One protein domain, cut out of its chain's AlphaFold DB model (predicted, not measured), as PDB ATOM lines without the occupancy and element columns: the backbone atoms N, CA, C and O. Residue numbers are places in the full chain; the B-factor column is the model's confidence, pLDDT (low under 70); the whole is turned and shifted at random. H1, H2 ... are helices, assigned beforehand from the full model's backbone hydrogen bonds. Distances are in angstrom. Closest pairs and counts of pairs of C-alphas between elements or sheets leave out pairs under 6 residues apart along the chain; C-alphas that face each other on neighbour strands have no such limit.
ATOM      1  N   LEU A 298      19.702 -26.030  39.179       83.44
ATOM      2  CA  LEU A 298      19.182 -27.353  39.539       83.44
ATOM      3  C   LEU A 298      19.738 -27.905  40.859       83.44
ATOM      4  O   LEU A 298      18.923 -28.343  41.672       83.44
ATOM      5  N   PRO A 299      21.054 -27.856  41.141       81.62
ATOM      6  CA  PRO A 299      21.584 -28.354  42.409       81.62
ATOM      7  C   PRO A 299      21.039 -27.593  43.627       81.62
ATOM      8  O   PRO A 299      20.646 -28.212  44.612       81.62
ATOM      9  N   GLN A 300      20.959 -26.260  43.550       80.94
ATOM     10  CA  GLN A 300      20.459 -25.420  44.647       80.94
ATOM     11  C   GLN A 300      18.950 -25.593  44.848       80.94
ATOM     12  O   GLN A 300      18.476 -25.675  45.981       80.94
ATOM     13  N   THR A 301      18.191 -25.696  43.754       86.69
ATOM     14  CA  THR A 301      16.750 -25.964  43.800       86.69
ATOM     15  C   THR A 301      16.474 -27.340  44.407       86.69
ATOM     16  O   THR A 301      15.597 -27.448  45.258       86.69
ATOM     17  N   LEU A 302      17.246 -28.375  44.042       88.12
ATOM     18  CA  LEU A 302      17.145 -29.711  44.645       88.12
ATOM     19  C   LEU A 302      17.448 -29.689  46.145       88.12
ATOM     20  O   LEU A 302      16.715 -30.304  46.915       88.12
ATOM     21  N   GLU A 303      18.476 -28.958  46.580       87.06
ATOM     22  CA  GLU A 303      18.779 -28.838  48.010       87.06
ATOM     23  C   GLU A 303      17.665 -28.100  48.765       87.06
ATOM     24  O   GLU A 303      17.258 -28.524  49.842       87.06
ATOM     25  N   LYS A 304      17.069 -27.060  48.176       88.31
ATOM     26  CA  LYS A 304      15.909 -26.399  48.783       88.31
ATOM     27  C   LYS A 304      14.690 -27.324  48.863       88.31
ATOM     28  O   LYS A 304      14.016 -27.344  49.891       88.31
ATOM     29  N   CYS A 305      14.436 -28.136  47.835       91.19
ATOM     30  CA  CYS A 305      13.414 -29.185  47.890       91.19
ATOM     31  C   CYS A 305      13.706 -30.205  49.000       91.19
ATOM     32  O   CYS A 305      12.785 -30.605  49.708       91.19
ATOM     33  N   ARG A 306      14.975 -30.586  49.205       90.81
ATOM     34  CA  ARG A 306      15.389 -31.453  50.320       90.81
ATOM     35  C   ARG A 306      15.012 -30.831  51.660       90.81
ATOM     36  O   ARG A 306      14.424 -31.507  52.501       90.81
ATOM     37  N   THR A 307      15.323 -29.550  51.857       91.62
ATOM     38  CA  THR A 307      14.969 -28.815  53.078       91.62
ATOM     39  C   THR A 307      13.459 -28.800  53.297       91.62
ATOM     40  O   THR A 307      13.011 -29.171  54.377       91.62
ATOM     41  N   MET A 308      12.668 -28.502  52.260       91.00
ATOM     42  CA  MET A 308      11.200 -28.552  52.332       91.00
ATOM     43  C   MET A 308      10.699 -29.940  52.768       91.00
ATOM     44  O   MET A 308       9.844 -30.046  53.647       91.00
ATOM     45  N   MET A 309      11.257 -31.018  52.209       89.62
ATOM     46  CA  MET A 309      10.884 -32.391  52.577       89.62
ATOM     47  C   MET A 309      11.256 -32.745  54.026       89.62
ATOM     48  O   MET A 309      10.508 -33.472  54.684       89.62
ATOM     49  N   LYS A 310      12.383 -32.229  54.537       87.94
ATOM     50  CA  LYS A 310      12.805 -32.386  55.943       87.94
ATOM     51  C   LYS A 310      11.915 -31.607  56.908       87.94
ATOM     52  O   LYS A 310      11.603 -32.106  57.983       87.94
ATOM     53  N   GLU A 311      11.466 -30.425  56.499       88.19
ATOM     54  CA  GLU A 311      10.518 -29.580  57.236       88.19
ATOM     55  C   GLU A 311       9.075 -30.119  57.203       88.19
ATOM     56  O   GLU A 311       8.173 -29.529  57.796       88.19
ATOM     57  N   GLY A 312       8.840 -31.253  56.533       83.06
ATOM     58  CA  GLY A 312       7.542 -31.923  56.490       83.06
ATOM     59  C   GLY A 312       6.588 -31.385  55.426       83.06
ATOM     60  O   GLY A 312       5.398 -31.691  55.482       83.06
ATOM     61  N   LYS A 313       7.081 -30.610  54.452       89.06
ATOM     62  CA  LYS A 313       6.278 -30.181  53.301       89.06
ATOM     63  C   LYS A 313       5.881 -31.363  52.421       89.06
ATOM     64  O   LYS A 313       6.608 -32.353  52.313       89.06
ATOM     65  N   LEU A 314       4.724 -31.236  51.770       88.38
ATOM     66  CA  LEU A 314       4.207 -32.262  50.870       88.38
ATOM     67  C   LEU A 314       5.067 -32.374  49.604       88.38
ATOM     68  O   LEU A 314       5.624 -31.389  49.121       88.38
ATOM     69  N   PHE A 315       5.115 -33.574  49.017       89.62
ATOM     70  CA  PHE A 315       5.836 -33.816  47.761       89.62
ATOM     71  C   PHE A 315       5.367 -32.884  46.633       89.62
ATOM     72  O   PHE A 315       6.190 -32.365  45.886       89.62
ATOM     73  N   GLY A 316       4.057 -32.618  46.560       88.19
ATOM     74  CA  GLY A 316       3.467 -31.684  45.597       88.19
ATOM     75  C   GLY A 316       4.018 -30.264  45.721       88.19
ATOM     76  O   GLY A 316       4.383 -29.677  44.713       88.19
ATOM     77  N   GLU A 317       4.212 -29.754  46.944       90.25
ATOM     78  CA  GLU A 317       4.807 -28.425  47.155       90.25
ATOM     79  C   GLU A 317       6.249 -28.358  46.625       90.25
ATOM     80  O   GLU A 317       6.669 -27.339  46.076       90.25
ATOM     81  N   ALA A 318       7.018 -29.444  46.764       90.69
ATOM     82  CA  ALA A 318       8.376 -29.523  46.230       90.69
ATOM     83  C   ALA A 318       8.393 -29.622  44.694       90.69
ATOM     84  O   ALA A 318       9.265 -29.020  44.062       90.69
ATOM     85  N   VAL A 319       7.434 -30.343  44.099       89.75
ATOM     86  CA  VAL A 319       7.239 -30.412  42.641       89.75
ATOM     87  C   VAL A 319       6.864 -29.039  42.090       89.75
ATOM     88  O   VAL A 319       7.534 -28.563  41.178       89.75
ATOM     89  N   ASP A 320       5.861 -28.373  42.662       89.38
ATOM     90  CA  ASP A 320       5.393 -27.058  42.210       89.38
ATOM     91  C   ASP A 320       6.506 -26.009  42.305       89.38
ATOM     92  O   ASP A 320       6.744 -25.249  41.362       89.38
ATOM     93  N   PHE A 321       7.255 -26.013  43.413       89.50
ATOM     94  CA  PHE A 321       8.421 -25.150  43.570       89.50
ATOM     95  C   PHE A 321       9.454 -25.405  42.466       89.50
ATOM     96  O   PHE A 321       9.904 -24.461  41.817       89.50
ATOM     97  N   MET A 322       9.798 -26.666  42.202       87.31
ATOM     98  CA  MET A 322      10.759 -27.016  41.160       87.31
ATOM     99  C   MET A 322      10.255 -26.611  39.766       87.31
ATOM    100  O   MET A 322      10.977 -25.946  39.027       87.31
ATOM    101  N   MET A 323       9.000 -26.900  39.429       84.06
ATOM    102  CA  MET A 323       8.410 -26.540  38.135       84.06
ATOM    103  C   MET A 323       8.352 -25.021  37.923       84.06
ATOM    104  O   MET A 323       8.640 -24.561  36.822       84.06
ATOM    105  N   SER A 324       8.095 -24.229  38.973       85.19
ATOM    106  CA  SER A 324       8.101 -22.759  38.881       85.19
ATOM    107  C   SER A 324       9.475 -22.167  38.527       85.19
ATOM    108  O   SER A 324       9.564 -21.127  37.879       85.19
ATOM    109  N   ILE A 325      10.568 -22.833  38.913       81.38
ATOM    110  CA  ILE A 325      11.939 -22.394  38.602       81.38
ATOM    111  C   ILE A 325      12.349 -22.799  37.179       81.38
ATOM    112  O   ILE A 325      13.123 -22.089  36.530       81.38
ATOM    113  N   PHE A 326      11.831 -23.930  36.695       80.75
ATOM    114  CA  PHE A 326      12.198 -24.551  35.418       80.75
ATOM    115  C   PHE A 326      11.148 -24.377  34.312       80.75
ATOM    116  O   PHE A 326      11.261 -24.991  33.248       80.75
ATOM    117  N   GLU A 327      10.155 -23.513  34.519       77.38
ATOM    118  CA  GLU A 327       9.110 -23.229  33.539       77.38
ATOM    119  C   GLU A 327       9.719 -22.801  32.192       77.38
ATOM    120  O   GLU A 327      10.588 -21.928  32.131       77.38
ATOM    121  N   GLY A 328       9.305 -23.435  31.091       66.81
ATOM    122  CA  GLY A 328       9.817 -23.133  29.749       66.81
ATOM    123  C   GLY A 328      11.246 -23.623  29.467       66.81
ATOM    124  O   GLY A 328      11.894 -23.102  28.561       66.81
ATOM    125  N   THR A 329      11.764 -24.585  30.239       67.88
ATOM    126  CA  THR A 329      12.945 -25.397  29.883       67.88
ATOM    127  C   THR A 329      12.577 -26.876  29.811       67.88
ATOM    128  O   THR A 329      11.630 -27.278  30.487       67.88
ATOM    129  N   PRO A 330      13.306 -27.697  29.028       66.50
ATOM    130  CA  PRO A 330      13.117 -29.143  29.043       66.50
ATOM    131  C   PRO A 330      13.209 -29.679  30.479       66.50
ATOM    132  O   PRO A 330      14.200 -29.437  31.170       66.50
ATOM    133  N   SER A 331      12.159 -30.362  30.934       67.00
ATOM    134  CA  SER A 331      12.016 -30.850  32.313       67.00
ATOM    135  C   SER A 331      12.389 -32.324  32.483       67.00
ATOM    136  O   SER A 331      12.227 -32.871  33.574       67.00
ATOM    137  N   ASP A 332      12.873 -32.969  31.421       77.88
ATOM    138  CA  ASP A 332      13.180 -34.398  31.409       77.88
ATOM    139  C   ASP A 332      14.182 -34.760  32.516       77.88
ATOM    140  O   ASP A 332      15.277 -34.195  32.622       77.88
ATOM    141  N   GLY A 333      13.808 -35.720  33.360       82.75
ATOM    142  CA  GLY A 333      14.662 -36.227  34.435       82.75
ATOM    143  C   GLY A 333      14.624 -35.397  35.724       82.75
ATOM    144  O   GLY A 333      15.242 -35.796  36.717       82.75
ATOM    145  N   ILE A 334      13.937 -34.248  35.749       86.19
ATOM    146  CA  ILE A 334      13.800 -33.417  36.957       86.19
ATOM    147  C   ILE A 334      12.931 -34.129  37.996       86.19
ATOM    148  O   ILE A 334      13.318 -34.222  39.165       86.19
ATOM    149  N   LEU A 335      11.793 -34.684  37.573       89.69
ATOM    150  CA  LEU A 335      10.874 -35.396  38.460       89.69
ATOM    151  C   LEU A 335      11.530 -36.657  39.035       89.69
ATOM    152  O   LEU A 335      11.369 -36.956  40.218       89.69
ATOM    153  N   THR A 336      12.347 -37.340  38.235       92.94
ATOM    154  CA  THR A 336      13.154 -38.492  38.652       92.94
ATOM    155  C   THR A 336      14.148 -38.104  39.740       92.94
ATOM    156  O   THR A 336      14.206 -38.752  40.786       92.94
ATOM    157  N   LYS A 337      14.903 -37.012  39.553       90.75
ATOM    158  CA  LYS A 337      15.865 -36.515  40.556       90.75
ATOM    159  C   LYS A 337      15.180 -36.140  41.870       90.75
ATOM    160  O   LYS A 337      15.682 -36.486  42.940       90.75
ATOM    161  N   LEU A 338      14.026 -35.480  41.795       91.56
ATOM    162  CA  LEU A 338      13.232 -35.119  42.969       91.56
ATOM    163  C   LEU A 338      12.661 -36.356  43.684       91.56
ATOM    164  O   LEU A 338      12.638 -36.417  44.911       91.56
ATOM    165  N   SER A 339      12.250 -37.368  42.922       92.62
ATOM    166  CA  SER A 339      11.735 -38.636  43.447       92.62
ATOM    167  C   SER A 339      12.824 -39.447  44.152       92.62
ATOM    168  O   SER A 339      12.603 -39.954  45.250       92.62
ATOM    169  N   ILE A 340      14.031 -39.510  43.583       93.12
ATOM    170  CA  ILE A 340      15.201 -40.121  44.234       93.12
ATOM    171  C   ILE A 340      15.497 -39.425  45.562       93.12
ATOM    172  O   ILE A 340      15.723 -40.086  46.573       93.12
ATOM    173  N   LEU A 341      15.470 -38.091  45.576       92.00
ATOM    174  CA  LEU A 341      15.691 -37.308  46.785       92.00
ATOM    175  C   LEU A 341      14.665 -37.651  47.874       92.00
ATOM    176  O   LEU A 341      15.044 -37.956  49.002       92.00
ATOM    177  N   ALA A 342      13.382 -37.680  47.521       91.50
ATOM    178  CA  ALA A 342      12.310 -38.060  48.435       91.50
ATOM    179  C   ALA A 342      12.461 -39.499  48.964       91.50
ATOM    180  O   ALA A 342      12.237 -39.735  50.147       91.50
ATOM    181  N   LEU A 343      12.899 -40.455  48.136       92.19
ATOM    182  CA  LEU A 343      13.176 -41.830  48.576       92.19
ATOM    183  C   LEU A 343      14.308 -41.911  49.604       92.19
ATOM    184  O   LEU A 343      14.267 -42.764  50.491       92.19
ATOM    185  N   VAL A 344      15.309 -41.035  49.494       90.75
ATOM    186  CA  VAL A 344      16.389 -40.935  50.481       90.75
ATOM    187  C   VAL A 344      15.859 -40.353  51.792       90.75
ATOM    188  O   VAL A 344      16.074 -40.949  52.847       90.75
ATOM    189  N   GLU A 345      15.140 -39.231  51.738       90.94
ATOM    190  CA  GLU A 345      14.664 -38.528  52.938       90.94
ATOM    191  C   GLU A 345      13.532 -39.280  53.662       90.94
ATOM    192  O   GLU A 345      13.462 -39.286  54.890       90.94
ATOM    193  N   TRP A 346      12.652 -39.961  52.926       92.12
ATOM    194  CA  TRP A 346      11.483 -40.675  53.459       92.12
ATOM    195  C   TRP A 346      11.650 -42.190  53.435       92.12
ATOM    196  O   TRP A 346      10.667 -42.931  53.453       92.12
ATOM    197  N   LYS A 347      12.897 -42.677  53.429       87.12
ATOM    198  CA  LYS A 347      13.249 -44.095  53.263       87.12
ATOM    199  C   LYS A 347      12.430 -45.066  54.128       87.12
ATOM    200  O   LYS A 347      12.218 -46.202  53.702       87.12
ATOM    201  N   ASN A 348      11.995 -44.647  55.318       88.50
ATOM    202  CA  ASN A 348      11.241 -45.464  56.278       88.50
ATOM    203  C   ASN A 348       9.804 -44.968  56.527       88.50
ATOM    204  O   ASN A 348       9.090 -45.537  57.351       88.50
ATOM    205  N   ASP A 349       9.366 -43.918  55.835       88.19
ATOM    206  CA  ASP A 349       8.089 -43.247  56.069       88.19
ATOM    207  C   ASP A 349       7.072 -43.656  54.995       88.19
ATOM    208  O   ASP A 349       6.901 -43.023  53.951       88.19
ATOM    209  N   SER A 350       6.415 -44.794  55.239       89.56
ATOM    210  CA  SER A 350       5.486 -45.378  54.266       89.56
ATOM    211  C   SER A 350       4.213 -44.553  54.049       89.56
ATOM    212  O   SER A 350       3.538 -44.753  53.040       89.56
ATOM    213  N   GLU A 351       3.874 -43.636  54.956       88.88
ATOM    214  CA  GLU A 351       2.751 -42.716  54.772       88.88
ATOM    215  C   GLU A 351       3.128 -41.598  53.804       88.88
ATOM    216  O   GLU A 351       2.428 -41.406  52.807       88.88
ATOM    217  N   LYS A 352       4.283 -40.946  53.995       89.38
ATOM    218  CA  LYS A 352       4.753 -39.899  53.072       89.38
ATOM    219  C   LYS A 352       4.938 -40.409  51.648       89.38
ATOM    220  O   LYS A 352       4.472 -39.767  50.706       89.38
ATOM    221  N   LEU A 353       5.512 -41.603  51.480       90.25
ATOM    222  CA  LEU A 353       5.649 -42.225  50.158       90.25
ATOM    223  C   LEU A 353       4.287 -42.435  49.476       90.25
ATOM    224  O   LEU A 353       4.151 -42.156  48.288       90.25
ATOM    225  N   LYS A 354       3.246 -42.857  50.210       90.94
ATOM    226  CA  LYS A 354       1.890 -43.016  49.650       90.94
ATOM    227  C   LYS A 354       1.262 -41.683  49.245       90.94
ATOM    228  O   LYS A 354       0.604 -41.619  48.211       90.94
ATOM    229  N   THR A 355       1.484 -40.620  50.019       90.31
ATOM    230  CA  THR A 355       0.920 -39.290  49.716       90.31
ATOM    231  C   THR A 355       1.485 -38.648  48.445       90.31
ATOM    232  O   THR A 355       0.870 -37.730  47.911       90.31
ATOM    233  N   ALA A 356       2.607 -39.145  47.911       90.56
ATOM    234  CA  ALA A 356       3.172 -38.675  46.647       90.56
ATOM    235  C   ALA A 356       2.473 -39.255  45.398       90.56
ATOM    236  O   ALA A 356       2.511 -38.636  44.338       90.56
ATOM    237  N   PHE A 357       1.794 -40.408  45.499       91.00
ATOM    238  CA  PHE A 357       1.151 -41.068  44.349       91.00
ATOM    239  C   PHE A 357       0.112 -40.193  43.630       91.00
ATOM    240  O   PHE A 357       0.178 -40.115  42.404       91.00
ATOM    241  N   PRO A 358      -0.810 -39.497  44.330       92.62
ATOM    242  CA  PRO A 358      -1.753 -38.591  43.678       92.62
ATOM    243  C   PRO A 358      -1.073 -37.488  42.857       92.62
ATOM    244  O   PRO A 358      -1.596 -37.101  41.818       92.62
ATOM    245  N   ILE A 359       0.107 -37.024  43.286       91.50
ATOM    246  CA  ILE A 359       0.884 -36.003  42.572       91.50
ATOM    247  C   ILE A 359       1.418 -36.564  41.253       91.50
ATOM    248  O   ILE A 359       1.235 -35.951  40.206       91.50
ATOM    249  N   PHE A 360       2.017 -37.757  41.266       92.00
ATOM    250  CA  PHE A 360       2.492 -38.391  40.034       92.00
ATOM    251  C   PHE A 360       1.356 -38.714  39.053       92.00
ATOM    252  O   PHE A 360       1.508 -38.504  37.849       92.00
ATOM    253  N   ILE A 361       0.206 -39.171  39.565       90.88
ATOM    254  CA  ILE A 361      -0.998 -39.418  38.759       90.88
ATOM    255  C   ILE A 361      -1.464 -38.123  38.086       90.88
ATOM    256  O   ILE A 361      -1.780 -38.141  36.899       90.88
ATOM    257  N   ALA A 362      -1.473 -37.006  38.821       88.75
ATOM    258  CA  ALA A 362      -1.858 -35.704  38.284       88.75
ATOM    259  C   ALA A 362      -0.894 -35.196  37.197       88.75
ATOM    260  O   ALA A 362      -1.338 -34.558  36.247       88.75
ATOM    261  N   ILE A 363       0.405 -35.498  37.305       87.81
ATOM    262  CA  ILE A 363       1.412 -35.131  36.293       87.81
ATOM    263  C   ILE A 363       1.239 -35.957  35.008       87.81
ATOM    264  O   ILE A 363       1.383 -35.422  33.911       87.81
ATOM    265  N   GLY A 364       0.935 -37.254  35.120       85.50
ATOM    266  CA  GLY A 364       0.501 -38.085  33.989       85.50
ATOM    267  C   GLY A 364       1.543 -38.337  32.887       85.50
ATOM    268  O   GLY A 364       1.180 -38.763  31.793       85.50
ATOM    269  N   THR A 365       2.831 -38.082  33.140       89.50
ATOM    270  CA  THR A 365       3.917 -38.317  32.173       89.50
ATOM    271  C   THR A 365       4.535 -39.710  32.323       89.50
ATOM    272  O   THR A 365       4.453 -40.338  33.379       89.50
ATOM    273  N   ASN A 366       5.234 -40.185  31.284       90.62
ATOM    274  CA  ASN A 366       6.004 -41.437  31.355       90.62
ATOM    275  C   ASN A 366       7.039 -41.415  32.491       90.62
ATOM    276  O   ASN A 366       7.232 -42.417  33.174       90.62
ATOM    277  N   GLU A 367       7.671 -40.263  32.720       90.25
ATOM    278  CA  GLU A 367       8.592 -40.067  33.839       90.25
ATOM    279  C   GLU A 367       7.877 -40.202  35.194       90.25
ATOM    280  O   GLU A 367       8.386 -40.864  36.097       90.25
ATOM    281  N   ALA A 368       6.669 -39.643  35.337       91.81
ATOM    282  CA  ALA A 368       5.883 -39.768  36.564       91.81
ATOM    283  C   ALA A 368       5.514 -41.227  36.866       91.81
ATOM    284  O   ALA A 368       5.611 -41.654  38.015       91.81
ATOM    285  N   ILE A 369       5.179 -42.016  35.839       92.88
ATOM    286  CA  ILE A 369       4.916 -43.457  35.981       92.88
ATOM    287  C   ILE A 369       6.162 -44.188  36.496       92.88
ATOM    288  O   ILE A 369       6.067 -44.985  37.428       92.88
ATOM    289  N   GLN A 370       7.339 -43.893  35.938       94.00
ATOM    290  CA  GLN A 370       8.598 -44.482  36.407       94.00
ATOM    291  C   GLN A 370       8.871 -44.121  37.875       94.00
ATOM    292  O   GLN A 370       9.189 -44.998  38.676       94.00
ATOM    293  N   CYS A 371       8.658 -42.862  38.260       94.88
ATOM    294  CA  CYS A 371       8.812 -42.411  39.644       94.88
ATOM    295  C   CYS A 371       7.834 -43.113  40.604       94.88
ATOM    296  O   CYS A 371       8.230 -43.525  41.697       94.88
ATOM    297  N   MET A 372       6.578 -43.323  40.188       94.69
ATOM    298  CA  MET A 372       5.598 -44.104  40.957       94.69
ATOM    299  C   MET A 372       6.064 -45.538  41.184       94.69
ATOM    300  O   MET A 372       5.923 -46.054  42.291       94.69
ATOM    301  N   MET A 373       6.624 -46.185  40.156       95.12
ATOM    302  CA  MET A 373       7.149 -47.546  40.278       95.12
ATOM    303  C   MET A 373       8.280 -47.616  41.309       95.12
ATOM    304  O   MET A 373       8.264 -48.513  42.148       95.12
ATOM    305  N   MET A 374       9.188 -46.635  41.323       95.12
ATOM    306  CA  MET A 374      10.263 -46.556  42.323       95.12
ATOM    307  C   MET A 374       9.713 -46.432  43.754       95.12
ATOM    308  O   MET A 374      10.190 -47.090  44.679       95.12
ATOM    309  N   PHE A 375       8.675 -45.614  43.953       94.75
ATOM    310  CA  PHE A 375       8.017 -45.474  45.257       94.75
ATOM    311  C   PHE A 375       7.276 -46.753  45.661       94.75
ATOM    312  O   PHE A 375       7.300 -47.145  46.830       94.75
ATOM    313  N   GLN A 376       6.637 -47.425  44.703       94.00
ATOM    314  CA  GLN A 376       5.924 -48.679  44.930       94.00
ATOM    315  C   GLN A 376       6.873 -49.815  45.321       94.00
ATOM    316  O   GLN A 376       6.563 -50.581  46.235       94.00
ATOM    317  N   GLU A 377       8.026 -49.909  44.661       94.38
ATOM    318  CA  GLU A 377       9.082 -50.863  44.990       94.38
ATOM    319  C   GLU A 377       9.558 -50.662  46.431       94.38
ATOM    320  O   GLU A 377       9.491 -51.591  47.238       94.38
ATOM    321  N   ARG A 378       9.886 -49.421  46.812       92.69
ATOM    322  CA  ARG A 378      10.307 -49.112  48.182       92.69
ATOM    323  C   ARG A 378       9.235 -49.442  49.224       92.69
ATOM    324  O   ARG A 378       9.543 -49.952  50.299       92.69
ATOM    325  N   LEU A 379       7.964 -49.177  48.921       92.94
ATOM    326  CA  LEU A 379       6.847 -49.550  49.796       92.94
ATOM    327  C   LEU A 379       6.709 -51.069  49.960       92.94
ATOM    328  O   LEU A 379       6.347 -51.528  51.044       92.94
ATOM    329  N   ASN A 380       6.983 -51.848  48.913       92.94
ATOM    330  CA  ASN A 380       6.963 -53.309  48.979       92.94
ATOM    331  C   ASN A 380       8.120 -53.844  49.835       92.94
ATOM    332  O   ASN A 380       7.896 -54.716  50.672       92.94
ATOM    333  N   GLU A 381       9.317 -53.270  49.705       91.62
ATOM    334  CA  GLU A 381      10.459 -53.601  50.567       91.62
ATOM    335  C   GLU A 381      10.152 -53.341  52.046       91.62
ATOM    336  O   GLU A 381      10.407 -54.189  52.896       91.62
ATOM    337  N   LEU A 382       9.555 -52.187  52.365       88.75
ATOM    338  CA  LEU A 382       9.175 -51.841  53.738       88.75
ATOM    339  C   LEU A 382       8.113 -52.782  54.320       88.75
ATOM    340  O   LEU A 382       8.083 -52.989  55.532       88.75
ATOM    341  N   LYS A 383       7.235 -53.346  53.481       86.94
ATOM    342  CA  LYS A 383       6.268 -54.372  53.900       86.94
ATOM    343  C   LYS A 383       6.930 -55.723  54.149       86.94
ATOM    344  O   LYS A 383       6.474 -56.428  55.030       86.94
ATOM    345  N   ALA A 384       7.968 -56.073  53.389       85.06
ATOM    346  CA  ALA A 384       8.701 -57.330  53.547       85.06
ATOM    347  C   ALA A 384       9.659 -57.333  54.754       85.06
ATOM    348  O   ALA A 384      10.113 -58.390  55.177       85.06
ATOM    349  N   GLN A 385       9.992 -56.151  55.284       77.12
ATOM    350  CA  GLN A 385      10.843 -55.965  56.467       77.12
ATOM    351  C   GLN A 385      10.062 -55.914  57.792       77.12
ATOM    352  O   GLN A 385      10.684 -55.862  58.853       77.12
ATOM    353  N   LYS A 386       8.727 -55.884  57.732       63.38
ATOM    354  CA  LYS A 386       7.819 -56.001  58.879       63.38
ATOM    355  C   LYS A 386       7.277 -57.416  58.950       63.38
ATOM    356  O   LYS A 386       7.069 -57.876  60.092       63.38
TER     357      LYS A 386
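AT A GLANCE: This is residues 298 to 386 of the 386 residues of an uncharacterized protein of Trichomonas vaginalis (UniProt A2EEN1). A long helix, H6, runs along one side of the domain, and H3 packs beside it; H3 lies in the middle, with the helical hairpin of H1 and H2 on its other side. The short helices H4 and H5 follow one another along H6, so that H3 and the pair H4 and H5 both pack on H6. The printed part has 89 residues with six named helices, H1 to H6 in order along the chain, and no named strand; the class is all helix. The whole is compact, with a radius of gyration of the C-alphas of 12.6 A, and its outline is elongated, 43 by 28 by 18 A.

IN THESE COORDINATES: H6, residues 366 to 384, is the longest helix, 27.4 A from first to last C-alpha; C-alpha 366 is at (6.004, -41.437, 31.355) and C-alpha 384 at (8.701, -57.330, 53.547). H3 holds residues 334 to 345 and measures 16.8 A. H1, residues 298 to 310, measures 18.3 A and begins with C-alpha 298 at (19.182, -27.353, 39.539). H2, residues 315 to 326, measures 16.7 A. H4 is residues 350 to 355, and H5 is residues 357 to 363.

HOW THE PARTS SIT: H6 touches H3 at a shallow tilt of 16 degrees, the same way, the closest C-alphas being those of Thr 336 and Cys 371, 5.9 A apart. With residues 368 to 372 alone H6 touches H5, its partner in a helical hairpin; they run opposite ways at a shallow tilt of 6 degrees, with the C-alphas of Phe 360 and Ala 368 closest at 5.0 A. With residues 375 to 382 alone H6 touches H4, opposite ways at a shallow tilt of 25 degrees, closest at the C-alphas of Ser 350 and Leu 379, 6.3 A. H4 and H5 meet only through their link. H1, H2 and H3 form an up-and-down bundle, each helix running against the one before it. H1 and H2, a hairpin, touch at a shallow tilt of 20 degrees, closest at the C-alphas of Cys 305 and Ala 318, 5.3 A. H1 touches H3 at a steep tilt of 39 degrees, closest at the C-alphas of Arg 306 and Leu 341, 6.8 A. H2 and H3, also a hairpin, only just touch, with 3 pairs of C-alphas within 8 A, through residues 315 to 319 of H2 alone; the closest are those of Val 319 and Leu 335, 7.5 A. H1 and H2 are both apart from H6. Helix packing is mostly aligned, but only just: 4 of 6 pairs are at a shallow tilt. In all six helices every O i to N i+4 pair is within hydrogen-bond range.

THE WHOLE: The two C-alphas farthest apart are those of Gly 328 and Lys 386, 44.0 A. The printed part has no cut and ends at residue 386, the chain's last. No link is long; that from H2 to H3 is short, and the others are tight. The mean pLDDT of the printed part is 87.9, and residues 328 to 331 and residue 386 are under 70.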